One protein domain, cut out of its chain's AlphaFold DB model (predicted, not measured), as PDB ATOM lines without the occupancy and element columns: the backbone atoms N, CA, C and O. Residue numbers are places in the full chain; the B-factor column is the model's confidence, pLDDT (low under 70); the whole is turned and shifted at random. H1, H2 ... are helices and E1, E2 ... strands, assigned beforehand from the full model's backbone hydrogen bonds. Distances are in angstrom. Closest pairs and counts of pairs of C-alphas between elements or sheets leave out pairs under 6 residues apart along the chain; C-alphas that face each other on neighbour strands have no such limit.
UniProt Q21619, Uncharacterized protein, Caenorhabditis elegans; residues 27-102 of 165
ATOM      1  N   ALA A  27     -32.319 -26.577 -18.263       80.97
ATOM      2  CA  ALA A  27     -32.477 -27.422 -19.434       80.97
ATOM      3  C   ALA A  27     -32.094 -28.902 -19.238       80.97
ATOM      4  O   ALA A  27     -32.573 -29.706 -20.019       80.97
ATOM      5  N   CYS A  28     -31.276 -29.302 -18.255       90.99
ATOM      6  CA  CYS A  28     -30.945 -30.724 -18.042       90.99
ATOM      7  C   CYS A  28     -30.744 -31.020 -16.555       90.99
ATOM      8  O   CYS A  28     -29.795 -30.535 -15.937       90.99
ATOM      9  N   ILE A  29     -31.638 -31.820 -15.979       94.10
ATOM     10  CA  ILE A  29     -31.634 -32.189 -14.563       94.10
ATOM     11  C   ILE A  29     -31.749 -33.706 -14.469       94.10
ATOM     12  O   ILE A  29     -32.620 -34.311 -15.086       94.10
ATOM     13  N   VAL A  30     -30.891 -34.327 -13.662       95.43
ATOM     14  CA  VAL A  30     -30.960 -35.765 -13.387       95.43
ATOM     15  C   VAL A  30     -31.224 -35.985 -11.906       95.43
ATOM     16  O   VAL A  30     -30.420 -35.601 -11.057       95.43
ATOM     17  N   THR A  31     -32.330 -36.653 -11.587       94.49
ATOM     18  CA  THR A  31     -32.670 -37.054 -10.215       94.49
ATOM     19  C   THR A  31     -33.252 -38.457 -10.209       94.49
ATOM     20  O   THR A  31     -34.061 -38.792 -11.065       94.49
ATOM     21  N   LYS A  32     -32.818 -39.318  -9.280       95.93
ATOM     22  CA  LYS A  32     -33.237 -40.737  -9.223       95.93
ATOM     23  C   LYS A  32     -33.117 -41.472 -10.579       95.93
ATOM     24  O   LYS A  32     -33.974 -42.272 -10.934       95.93
ATOM     25  N   ASN A  33     -32.053 -41.190 -11.341       96.42
ATOM     26  CA  ASN A  33     -31.825 -41.679 -12.714       96.42
ATOM     27  C   ASN A  33     -32.897 -41.265 -13.739       96.42
ATOM     28  O   ASN A  33     -32.943 -41.833 -14.822       96.42
ATOM     29  N   LEU A  34     -33.755 -40.298 -13.428       97.00
ATOM     30  CA  LEU A  34     -34.697 -39.705 -14.368       97.00
ATOM     31  C   LEU A  34     -34.063 -38.470 -14.996       97.00
ATOM     32  O   LEU A  34     -33.546 -37.612 -14.277       97.00
ATOM     33  N   LEU A  35     -34.112 -38.399 -16.322       96.05
ATOM     34  CA  LEU A  35     -33.709 -37.246 -17.108       96.05
ATOM     35  C   LEU A  35     -34.894 -36.298 -17.246       96.05
ATOM     36  O   LEU A  35     -35.925 -36.651 -17.820       96.05
ATOM     37  N   PHE A  36     -34.707 -35.087 -16.750       95.28
ATOM     38  CA  PHE A  36     -35.588 -33.960 -16.969       95.28
ATOM     39  C   PHE A  36     -34.897 -32.953 -17.873       95.28
ATOM     40  O   PHE A  36     -33.700 -32.698 -17.724       95.28
ATOM     41  N   SER A  37     -35.652 -32.348 -18.777       94.25
ATOM     42  CA  SER A  37     -35.154 -31.275 -19.618       94.25
ATOM     43  C   SER A  37     -36.208 -30.197 -19.786       94.25
ATOM     44  O   SER A  37     -37.376 -30.506 -19.979       94.25
ATOM     45  N   HIS A  38     -35.806 -28.933 -19.641       91.40
ATOM     46  CA  HIS A  38     -36.714 -27.779 -19.648       91.40
ATOM     47  C   HIS A  38     -37.913 -27.932 -18.680       91.40
ATOM     48  O   HIS A  38     -39.008 -27.454 -18.947       91.40
ATOM     49  N   GLY A  39     -37.707 -28.618 -17.548       90.92
ATOM     50  CA  GLY A  39     -38.750 -28.918 -16.554       90.92
ATOM     51  C   GLY A  39     -39.607 -30.160 -16.847       90.92
ATOM     52  O   GLY A  39     -40.312 -30.625 -15.955       90.92
ATOM     53  N   ASN A  40     -39.503 -30.752 -18.038       92.47
ATOM     54  CA  ASN A  40     -40.275 -31.927 -18.440       92.47
ATOM     55  C   ASN A  40     -39.533 -33.228 -18.135       92.47
ATOM     56  O   ASN A  40     -38.326 -33.321 -18.351       92.47
ATOM     57  N   LEU A  41     -40.252 -34.264 -17.691       94.01
ATOM     58  CA  LEU A  41     -39.707 -35.622 -17.623       94.01
ATOM     59  C   LEU A  41     -39.533 -36.177 -19.043       94.01
ATOM     60  O   LEU A  41     -40.513 -36.342 -19.770       94.01
ATOM     61  N   ILE A  42     -38.298 -36.516 -19.410       95.47
ATOM     62  CA  ILE A  42     -37.964 -37.055 -20.732       95.47
ATOM     63  C   ILE A  42     -38.043 -38.579 -20.710       95.47
ATOM     64  O   ILE A  42     -38.818 -39.170 -21.458       95.47
ATOM     65  N   ARG A  43     -37.252 -39.216 -19.836       96.29
ATOM     66  CA  ARG A  43     -37.169 -40.679 -19.668       96.29
ATOM     67  C   ARG A  43     -36.269 -41.052 -18.491       96.29
ATOM     68  O   ARG A  43     -35.621 -40.199 -17.891       96.29
ATOM     69  N   GLN A  44     -36.171 -42.343 -18.200       97.58
ATOM     70  CA  GLN A  44     -35.095 -42.871 -17.367       97.58
ATOM     71  C   GLN A  44     -33.770 -42.918 -18.152       97.58
ATOM     72  O   GLN A  44     -33.751 -43.182 -19.359       97.58
ATOM     73  N   LEU A  45     -32.660 -42.659 -17.462       97.46
ATOM     74  CA  LEU A  45     -31.317 -42.836 -17.998       97.46
ATOM     75  C   LEU A  45     -31.021 -44.318 -18.231       97.46
ATOM     76  O   LEU A  45     -31.352 -45.177 -17.410       97.46
ATOM     77  N   LYS A  46     -30.337 -44.598 -19.336       97.64
ATOM     78  CA  LYS A  46     -29.758 -45.905 -19.647       97.64
ATOM     79  C   LYS A  46     -28.552 -46.171 -18.742       97.64
ATOM     80  O   LYS A  46     -27.999 -45.262 -18.123       97.64
ATOM     81  N   LYS A  47     -28.121 -47.431 -18.656       97.54
ATOM     82  CA  LYS A  47     -27.015 -47.845 -17.773       97.54
ATOM     83  C   LYS A  47     -25.712 -47.085 -18.072       97.54
ATOM     84  O   LYS A  47     -25.070 -46.590 -17.151       97.54
ATOM     85  N   ASP A  48     -25.362 -46.962 -19.345       97.56
ATOM     86  CA  ASP A  48     -24.205 -46.213 -19.841       97.56
ATOM     87  C   ASP A  48     -24.300 -44.711 -19.522       97.56
ATOM     88  O   ASP A  48     -23.316 -44.094 -19.111       97.56
ATOM     89  N   GLU A  49     -25.495 -44.127 -19.610       97.58
ATOM     90  CA  GLU A  49     -25.738 -42.727 -19.250       97.58
ATOM     91  C   GLU A  49     -25.637 -42.491 -17.739       97.58
ATOM     92  O   GLU A  49     -25.100 -41.469 -17.311       97.58
ATOM     93  N   VAL A  50     -26.091 -43.442 -16.915       97.85
ATOM     94  CA  VAL A  50     -25.896 -43.401 -15.457       97.85
ATOM     95  C   VAL A  50     -24.406 -43.383 -15.122       97.85
ATOM     96  O   VAL A  50     -23.977 -42.609 -14.263       97.85
ATOM     97  N   ASP A  51     -23.601 -44.204 -15.792       97.32
ATOM     98  CA  ASP A  51     -22.158 -44.251 -15.554       97.32
ATOM     99  C   ASP A  51     -21.445 -42.991 -16.078       97.32
ATOM    100  O   ASP A  51     -20.596 -42.432 -15.373       97.32
ATOM    101  N   SER A  52     -21.867 -42.455 -17.228       96.11
ATOM    102  CA  SER A  52     -21.436 -41.139 -17.722       96.11
ATOM    103  C   SER A  52     -21.765 -40.016 -16.727       96.11
ATOM    104  O   SER A  52     -20.906 -39.199 -16.388       96.11
ATOM    105  N   PHE A  53     -22.972 -40.019 -16.154       96.30
ATOM    106  CA  PHE A  53     -23.388 -39.022 -15.170       96.30
ATOM    107  C   PHE A  53     -22.616 -39.139 -13.848       96.30
ATOM    108  O   PHE A  53     -22.246 -38.126 -13.253       96.30
ATOM    109  N   LYS A  54     -22.300 -40.359 -13.390       96.47
ATOM    110  CA  LYS A  54     -21.419 -40.564 -12.226       96.47
ATOM    111  C   LYS A  54     -20.032 -39.970 -12.460       96.47
ATOM    112  O   LYS A  54     -19.489 -39.357 -11.541       96.47
ATOM    113  N   LYS A  55     -19.463 -40.148 -13.659       96.43
ATOM    114  CA  LYS A  55     -18.180 -39.537 -14.039       96.43
ATOM    115  C   LYS A  55     -18.278 -38.010 -13.988       96.43
ATOM    116  O   LYS A  55     -17.515 -37.394 -13.247       96.43
ATOM    117  N   TYR A  56     -19.280 -37.434 -14.651       95.47
ATOM    118  CA  TYR A  56     -19.539 -35.992 -14.638       95.47
ATOM    119  C   TYR A  56     -19.662 -35.425 -13.213       95.47
ATOM    120  O   TYR A  56     -19.027 -34.428 -12.888       95.47
ATOM    121  N   LYS A  57     -20.405 -36.091 -12.314       95.24
ATOM    122  CA  LYS A  57     -20.535 -35.662 -10.908       95.24
ATOM    123  C   LYS A  57     -19.198 -35.616 -10.166       95.24
ATOM    124  O   LYS A  57     -18.989 -34.707  -9.365       95.24
ATOM    125  N   LYS A  58     -18.312 -36.590 -10.396       96.31
ATOM    126  CA  LYS A  58     -16.976 -36.613  -9.778       96.31
ATOM    127  C   LYS A  58     -16.118 -35.461 -10.292       96.31
ATOM    128  O   LYS A  58     -15.508 -34.757  -9.494       96.31
ATOM    129  N   GLU A  59     -16.112 -35.240 -11.603       95.67
ATOM    130  CA  GLU A  59     -15.375 -34.137 -12.228       95.67
ATOM    131  C   GLU A  59     -15.905 -32.775 -11.764       95.67
ATOM    132  O   GLU A  59     -15.122 -31.881 -11.453       95.67
ATOM    133  N   LEU A  60     -17.228 -32.638 -11.628       94.84
ATOM    134  CA  LEU A  60     -17.870 -31.423 -11.131       94.84
ATOM    135  C   LEU A  60     -17.529 -31.150  -9.664       94.84
ATOM    136  O   LEU A  60     -17.301 -30.000  -9.300       94.84
ATOM    137  N   HIS A  61     -17.452 -32.189  -8.830       95.39
ATOM    138  CA  HIS A  61     -16.996 -32.047  -7.449       95.39
ATOM    139  C   HIS A  61     -15.557 -31.516  -7.393       95.39
ATOM    140  O   HIS A  61     -15.316 -30.519  -6.724       95.39
ATOM    141  N   VAL A  62     -14.632 -32.106  -8.162       94.56
ATOM    142  CA  VAL A  62     -13.235 -31.637  -8.235       94.56
ATOM    143  C   VAL A  62     -13.149 -30.196  -8.744       94.56
ATOM    144  O   VAL A  62     -12.393 -29.397  -8.193       94.56
ATOM    145  N   PHE A  63     -13.920 -29.852  -9.779       95.01
ATOM    146  CA  PHE A  63     -14.005 -28.488 -10.300       95.01
ATOM    147  C   PHE A  63     -14.463 -27.508  -9.212       95.01
ATOM    148  O   PHE A  63     -13.765 -26.533  -8.952       95.01
ATOM    149  N   ASN A  64     -15.579 -27.790  -8.531       94.48
ATOM    150  CA  ASN A  64     -16.120 -26.918  -7.487       94.48
ATOM    151  C   ASN A  64     -15.165 -26.771  -6.299       94.48
ATOM    152  O   ASN A  64     -14.985 -25.661  -5.813       94.48
ATOM    153  N   THR A  65     -14.516 -27.853  -5.863       94.81
ATOM    154  CA  THR A  65     -13.513 -27.796  -4.790       94.81
ATOM    155  C   THR A  65     -12.362 -26.869  -5.164       94.81
ATOM    156  O   THR A  65     -12.043 -25.970  -4.398       94.81
ATOM    157  N   LYS A  66     -11.790 -27.010  -6.367       92.58
ATOM    158  CA  LYS A  66     -10.691 -26.145  -6.830       92.58
ATOM    159  C   LYS A  66     -11.102 -24.680  -6.978       92.58
ATOM    160  O   LYS A  66     -10.300 -23.797  -6.702       92.58
ATOM    161  N   ILE A  67     -12.330 -24.426  -7.433       92.72
ATOM    162  CA  ILE A  67     -12.879 -23.070  -7.521       92.72
ATOM    163  C   ILE A  67     -13.017 -22.463  -6.123       92.72
ATOM    164  O   ILE A  67     -12.534 -21.356  -5.903       92.72
ATOM    165  N   ASN A  68     -13.616 -23.187  -5.177       92.68
ATOM    166  CA  ASN A  68     -13.781 -22.712  -3.803       92.68
ATOM    167  C   ASN A  68     -12.424 -22.468  -3.131       92.68
ATOM    168  O   ASN A  68     -12.202 -21.386  -2.609       92.68
ATOM    169  N   GLU A  69     -11.473 -23.400  -3.252       91.27
ATOM    170  CA  GLU A  69     -10.110 -23.228  -2.730       91.27
ATOM    171  C   GLU A  69      -9.391 -22.005  -3.322       91.27
ATOM    172  O   GLU A  69      -8.603 -21.358  -2.632       91.27
ATOM    173  N   ALA A  70      -9.627 -21.690  -4.602       88.65
ATOM    174  CA  ALA A  70      -9.054 -20.508  -5.240       88.65
ATOM    175  C   ALA A  70      -9.664 -19.207  -4.693       88.65
ATOM    176  O   ALA A  70      -8.930 -18.238  -4.506       88.65
ATOM    177  N   PHE A  71     -10.971 -19.196  -4.412       90.36
ATOM    178  CA  PHE A  71     -11.645 -18.064  -3.773       90.36
ATOM    179  C   PHE A  71     -11.226 -17.893  -2.311       90.36
ATOM    180  O   PHE A  71     -10.899 -16.779  -1.911       90.36
ATOM    181  N   ASP A  72     -11.139 -18.981  -1.546       91.75
ATOM    182  CA  ASP A  72     -10.730 -18.955  -0.137       91.75
ATOM    183  C   ASP A  72      -9.295 -18.421   0.036       91.75
ATOM    184  O   ASP A  72      -8.981 -17.783   1.036       91.75
ATOM    185  N   LYS A  73      -8.417 -18.643  -0.954       89.43
ATOM    186  CA  LYS A  73      -7.019 -18.166  -0.956       89.43
ATOM    187  C   LYS A  73      -6.807 -16.855  -1.717       89.43
ATOM    188  O   LYS A  73      -5.658 -16.449  -1.888       89.43
ATOM    189  N   ALA A  74      -7.860 -16.212  -2.223       87.26
ATOM    190  CA  ALA A  74      -7.722 -15.031  -3.076       87.26
ATOM    191  C   ALA A  74      -6.986 -13.885  -2.358       87.26
ATOM    192  O   ALA A  74      -6.021 -13.354  -2.903       87.26
ATOM    193  N   GLU A  75      -7.365 -13.590  -1.111       87.51
ATOM    194  CA  GLU A  75      -6.748 -12.541  -0.284       87.51
ATOM    195  C   GLU A  75      -5.283 -12.863   0.065       87.51
ATOM    196  O   GLU A  75      -4.402 -12.011  -0.055       87.51
ATOM    197  N   GLU A  76      -4.975 -14.117   0.418       88.65
ATOM    198  CA  GLU A  76      -3.592 -14.538   0.682       88.65
ATOM    199  C   GLU A  76      -2.697 -14.449  -0.560       88.65
ATOM    200  O   GLU A  76      -1.513 -14.120  -0.458       88.65
ATOM    201  N   ASN A  77      -3.238 -14.791  -1.731       85.32
ATOM    202  CA  ASN A  77      -2.508 -14.731  -2.993       85.32
ATOM    203  C   ASN A  77      -2.263 -13.280  -3.417       85.32
ATOM    204  O   ASN A  77      -1.166 -12.975  -3.887       85.32
ATOM    205  N   GLU A  78      -3.235 -12.392  -3.195       86.27
ATOM    206  CA  GLU A  78      -3.089 -10.950  -3.403       86.27
ATOM    207  C   GLU A  78      -2.001 -10.370  -2.489       86.27
ATOM    208  O   GLU A  78      -1.069  -9.730  -2.973       86.27
ATOM    209  N   ALA A  79      -2.020 -10.703  -1.193       89.45
ATOM    210  CA  ALA A  79      -0.999 -10.266  -0.236       89.45
ATOM    211  C   ALA A  79       0.423 -10.744  -0.595       89.45
ATOM    212  O   ALA A  79       1.411 -10.084  -0.272       89.45
ATOM    213  N   LYS A  80       0.543 -11.891  -1.275       89.92
ATOM    214  CA  LYS A  80       1.821 -12.458  -1.737       89.92
ATOM    215  C   LYS A  80       2.260 -11.939  -3.114       89.92
ATOM    216  O   LYS A  80       3.284 -12.406  -3.609       89.92
ATOM    217  N   ASN A  81       1.517 -11.021  -3.749       81.80
ATOM    218  CA  ASN A  81       1.695 -10.647  -5.163       81.80
ATOM    219  C   ASN A  81       1.776 -11.880  -6.088       81.80
ATOM    220  O   ASN A  81       2.530 -11.907  -7.064       81.80
ATOM    221  N   SER A  82       1.027 -12.933  -5.753       81.44
ATOM    222  CA  SER A  82       0.992 -14.166  -6.528       81.44
ATOM    223  C   SER A  82       0.061 -14.007  -7.726       81.44
ATOM    224  O   SER A  82      -0.976 -13.352  -7.658       81.44
ATOM    225  N   THR A  83       0.398 -14.661  -8.834       82.09
ATOM    226  CA  THR A  83      -0.502 -14.748  -9.986       82.09
ATOM    227  C   THR A  83      -1.727 -15.595  -9.650       82.09
ATOM    228  O   THR A  83      -1.625 -16.562  -8.887       82.09
ATOM    229  N   VAL A  84      -2.865 -15.278 -10.272       79.86
ATOM    230  CA  VAL A  84      -4.093 -16.080 -10.176       79.86
ATOM    231  C   VAL A  84      -3.792 -17.522 -10.615       79.86
ATOM    232  O   VAL A  84      -3.222 -17.712 -11.694       79.86
ATOM    233  N   PRO A  85      -4.133 -18.544  -9.807       79.79
ATOM    234  CA  PRO A  85      -3.891 -19.933 -10.177       79.79
ATOM    235  C   PRO A  85      -4.674 -20.309 -11.445       79.79
ATOM    236  O   PRO A  85      -5.726 -19.725 -11.724       79.79
ATOM    237  N   PRO A  86      -4.202 -21.301 -12.223       84.87
ATOM    238  CA  PRO A  86      -4.925 -21.756 -13.401       84.87
ATOM    239  C   PRO A  86      -6.317 -22.255 -13.005       84.87
ATOM    240  O   PRO A  86      -6.461 -23.157 -12.176       84.87
ATOM    241  N   MET A  87      -7.345 -21.669 -13.619       85.23
ATOM    242  CA  MET A  87      -8.731 -22.056 -13.370       85.23
ATOM    243  C   MET A  87      -8.965 -23.502 -13.824       85.23
ATOM    244  O   MET A  87      -8.550 -23.875 -14.927       85.23
ATOM    245  N   PRO A  88      -9.632 -24.339 -13.010       88.70
ATOM    246  CA  PRO A  88      -9.973 -25.690 -13.425       88.70
ATOM    247  C   PRO A  88     -10.910 -25.649 -14.636       88.70
ATOM    248  O   PRO A  88     -11.768 -24.775 -14.758       88.70
ATOM    249  N   ILE A  89     -10.772 -26.623 -15.533       90.38
ATOM    250  CA  ILE A  89     -11.658 -26.745 -16.694       90.38
ATOM    251  C   ILE A  89     -13.018 -27.253 -16.209       90.38
ATOM    252  O   ILE A  89     -13.097 -28.281 -15.530       90.38
ATOM    253  N   ARG A  90     -14.094 -26.536 -16.554       92.56
ATOM    254  CA  ARG A  90     -15.460 -26.984 -16.266       92.56
ATOM    255  C   ARG A  90     -15.732 -28.300 -17.014       92.56
ATOM    256  O   ARG A  90     -15.488 -28.348 -18.220       92.56
ATOM    257  N   PRO A  91     -16.268 -29.339 -16.352       93.45
ATOM    258  CA  PRO A  91     -16.580 -30.597 -17.020       93.45
ATOM    259  C   PRO A  91     -17.629 -30.395 -18.114       93.45
ATOM    260  O   PRO A  91     -18.599 -29.653 -17.931       93.45
ATOM    261  N   THR A  92     -17.459 -31.092 -19.232       92.19
ATOM    262  CA  THR A  92     -18.450 -31.124 -20.310       92.19
ATOM    263  C   THR A  92     -19.710 -31.842 -19.845       92.19
ATOM    264  O   THR A  92     -19.620 -32.902 -19.221       92.19
ATOM    265  N   LEU A  93     -20.884 -31.295 -20.167       92.15
ATOM    266  CA  LEU A  93     -22.152 -31.970 -19.895       92.15
ATOM    267  C   LEU A  93     -22.191 -33.344 -20.592       92.15
ATOM    268  O   LEU A  93     -21.665 -33.481 -21.699       92.15
ATOM    269  N   PRO A  94     -22.827 -34.361 -19.982       94.30
ATOM    270  CA  PRO A  94     -23.077 -35.625 -20.663       94.30
ATOM    271  C   PRO A  94     -23.870 -35.417 -21.959       94.30
ATOM    272  O   PRO A  94     -24.774 -34.584 -22.004       94.30
ATOM    273  N   SER A  95     -23.590 -36.212 -22.994       93.78
ATOM    274  CA  SER A  95     -24.211 -36.061 -24.323       93.78
ATOM    275  C   SER A  95     -25.736 -36.185 -24.315       93.78
ATOM    276  O   SER A  95     -26.404 -35.582 -25.153       93.78
ATOM    277  N   PHE A  96     -26.306 -36.914 -23.352       94.38
ATOM    278  CA  PHE A  96     -27.756 -37.025 -23.198       94.38
ATOM    279  C   PHE A  96     -28.423 -35.703 -22.792       94.38
ATOM    280  O   PHE A  96     -29.633 -35.596 -22.912       94.38
ATOM    281  N   CYS A  97     -27.672 -34.700 -22.316       93.53
ATOM    282  CA  CYS A  97     -28.205 -33.365 -22.025       93.53
ATOM    283  C   CYS A  97     -28.344 -32.475 -23.269       93.53
ATOM    284  O   CYS A  97     -28.910 -31.388 -23.171       93.53
ATOM    285  N   THR A  98     -27.789 -32.896 -24.406       90.41
ATOM    286  CA  THR A  98     -27.842 -32.177 -25.687       90.41
ATOM    287  C   THR A  98     -28.389 -33.071 -26.804       90.41
ATOM    288  O   THR A  98     -28.134 -32.833 -27.981       90.41
ATOM    289  N   GLY A  99     -29.084 -34.149 -26.433       90.12
ATOM    290  CA  GLY A  99     -29.714 -35.078 -27.362       90.12
ATOM    291  C   GLY A  99     -30.984 -34.503 -27.992       90.12
ATOM    292  O   GLY A  99     -31.545 -33.502 -27.531       90.12
ATOM    293  N   ALA A 100     -31.468 -35.172 -29.040       91.15
ATOM    294  CA  ALA A 100     -32.699 -34.791 -29.733       91.15
ATOM    295  C   ALA A 100     -33.934 -34.823 -28.808       91.15
ATOM    296  O   ALA A 100     -34.814 -33.980 -28.923       91.15
ATOM    297  N   ASP A 101     -33.968 -35.746 -27.846       92.96
ATOM    298  CA  ASP A 101     -35.017 -35.859 -26.826       92.96
ATOM    299  C   ASP A 101     -34.988 -34.712 -25.801       92.96
ATOM    300  O   ASP A 101     -36.023 -34.347 -25.251       92.96
ATOM    301  N   THR A 102     -33.829 -34.093 -25.576       93.52
ATOM    302  CA  THR A 102     -33.690 -32.920 -24.693       93.52
ATOM    303  C   THR A 102     -33.821 -31.582 -25.415       93.52
ATOM    304  O   THR A 102     -33.947 -30.548 -24.767       93.52
TER     305      THR A 102
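This is residues 27 to 102 of the 165 residues of an uncharacterized protein of Caenorhabditis elegans (UniProt Q21619). One long helix, H1, makes most of the length of a rod, with a small three-stranded sheet, E1 to E3, at the end where H1 begins and the short helix H2 beyond its other end. After H2, residues 80 to 102, with no named element, fold back along H1 to the sheet's end of the rod. The printed part has 76 residues, with the named elements in the order E1, E2, E3, H1, H2; the sheet's order is E1, E2, E3, antiparallel throughout, and the class is mixed, helices and strands. The whole is only just loose, close to extended, with a radius of gyration of the C-alphas of 17.0 A and spans of 51 by 22 by 19 A.

E1 is residues 29 to 31, 6.6 A long, beginning at C-alpha 29 (-31.634, -32.189, -14.563). E2, residues 34 to 37, is 9.9 A long, and E3, residues 40 to 44, is 12.2 A long. H1, residues 47 to 72, is 37.6 A long and begins at C-alpha 47 (-27.015, -47.845, -17.773). H2, residues 74 to 79, is 8.7 A long and ends at C-alpha 79 (-0.999, -10.266, -0.236).

E1, E2 and E3 form a meander, each strand the antiparallel neighbour of the one before. In the hairpin E1 and E2, N 29 and O 36 are within hydrogen-bond range at 2.8 A. In the hairpin E2 and E3, N 35 and O 43 are 2.8 A apart, also within range. H1 only grazes the sheet, with its residues 49 to 53. H1 and H2 meet only through their link, and H2 is apart from the three strands. In H1 and H2 every O i to N i+4 pair is within hydrogen-bond range.

The two C-alphas farthest apart, those of Arg 43 and Lys 80, are 51.4 A apart, while the first and last printed C-alphas, of Ala 27 and Thr 102, are 7.7 A apart. The printed part has no cut, and the four links between named elements are tight. The mean pLDDT of the printed part is 92.3, and no printed residue is under 70.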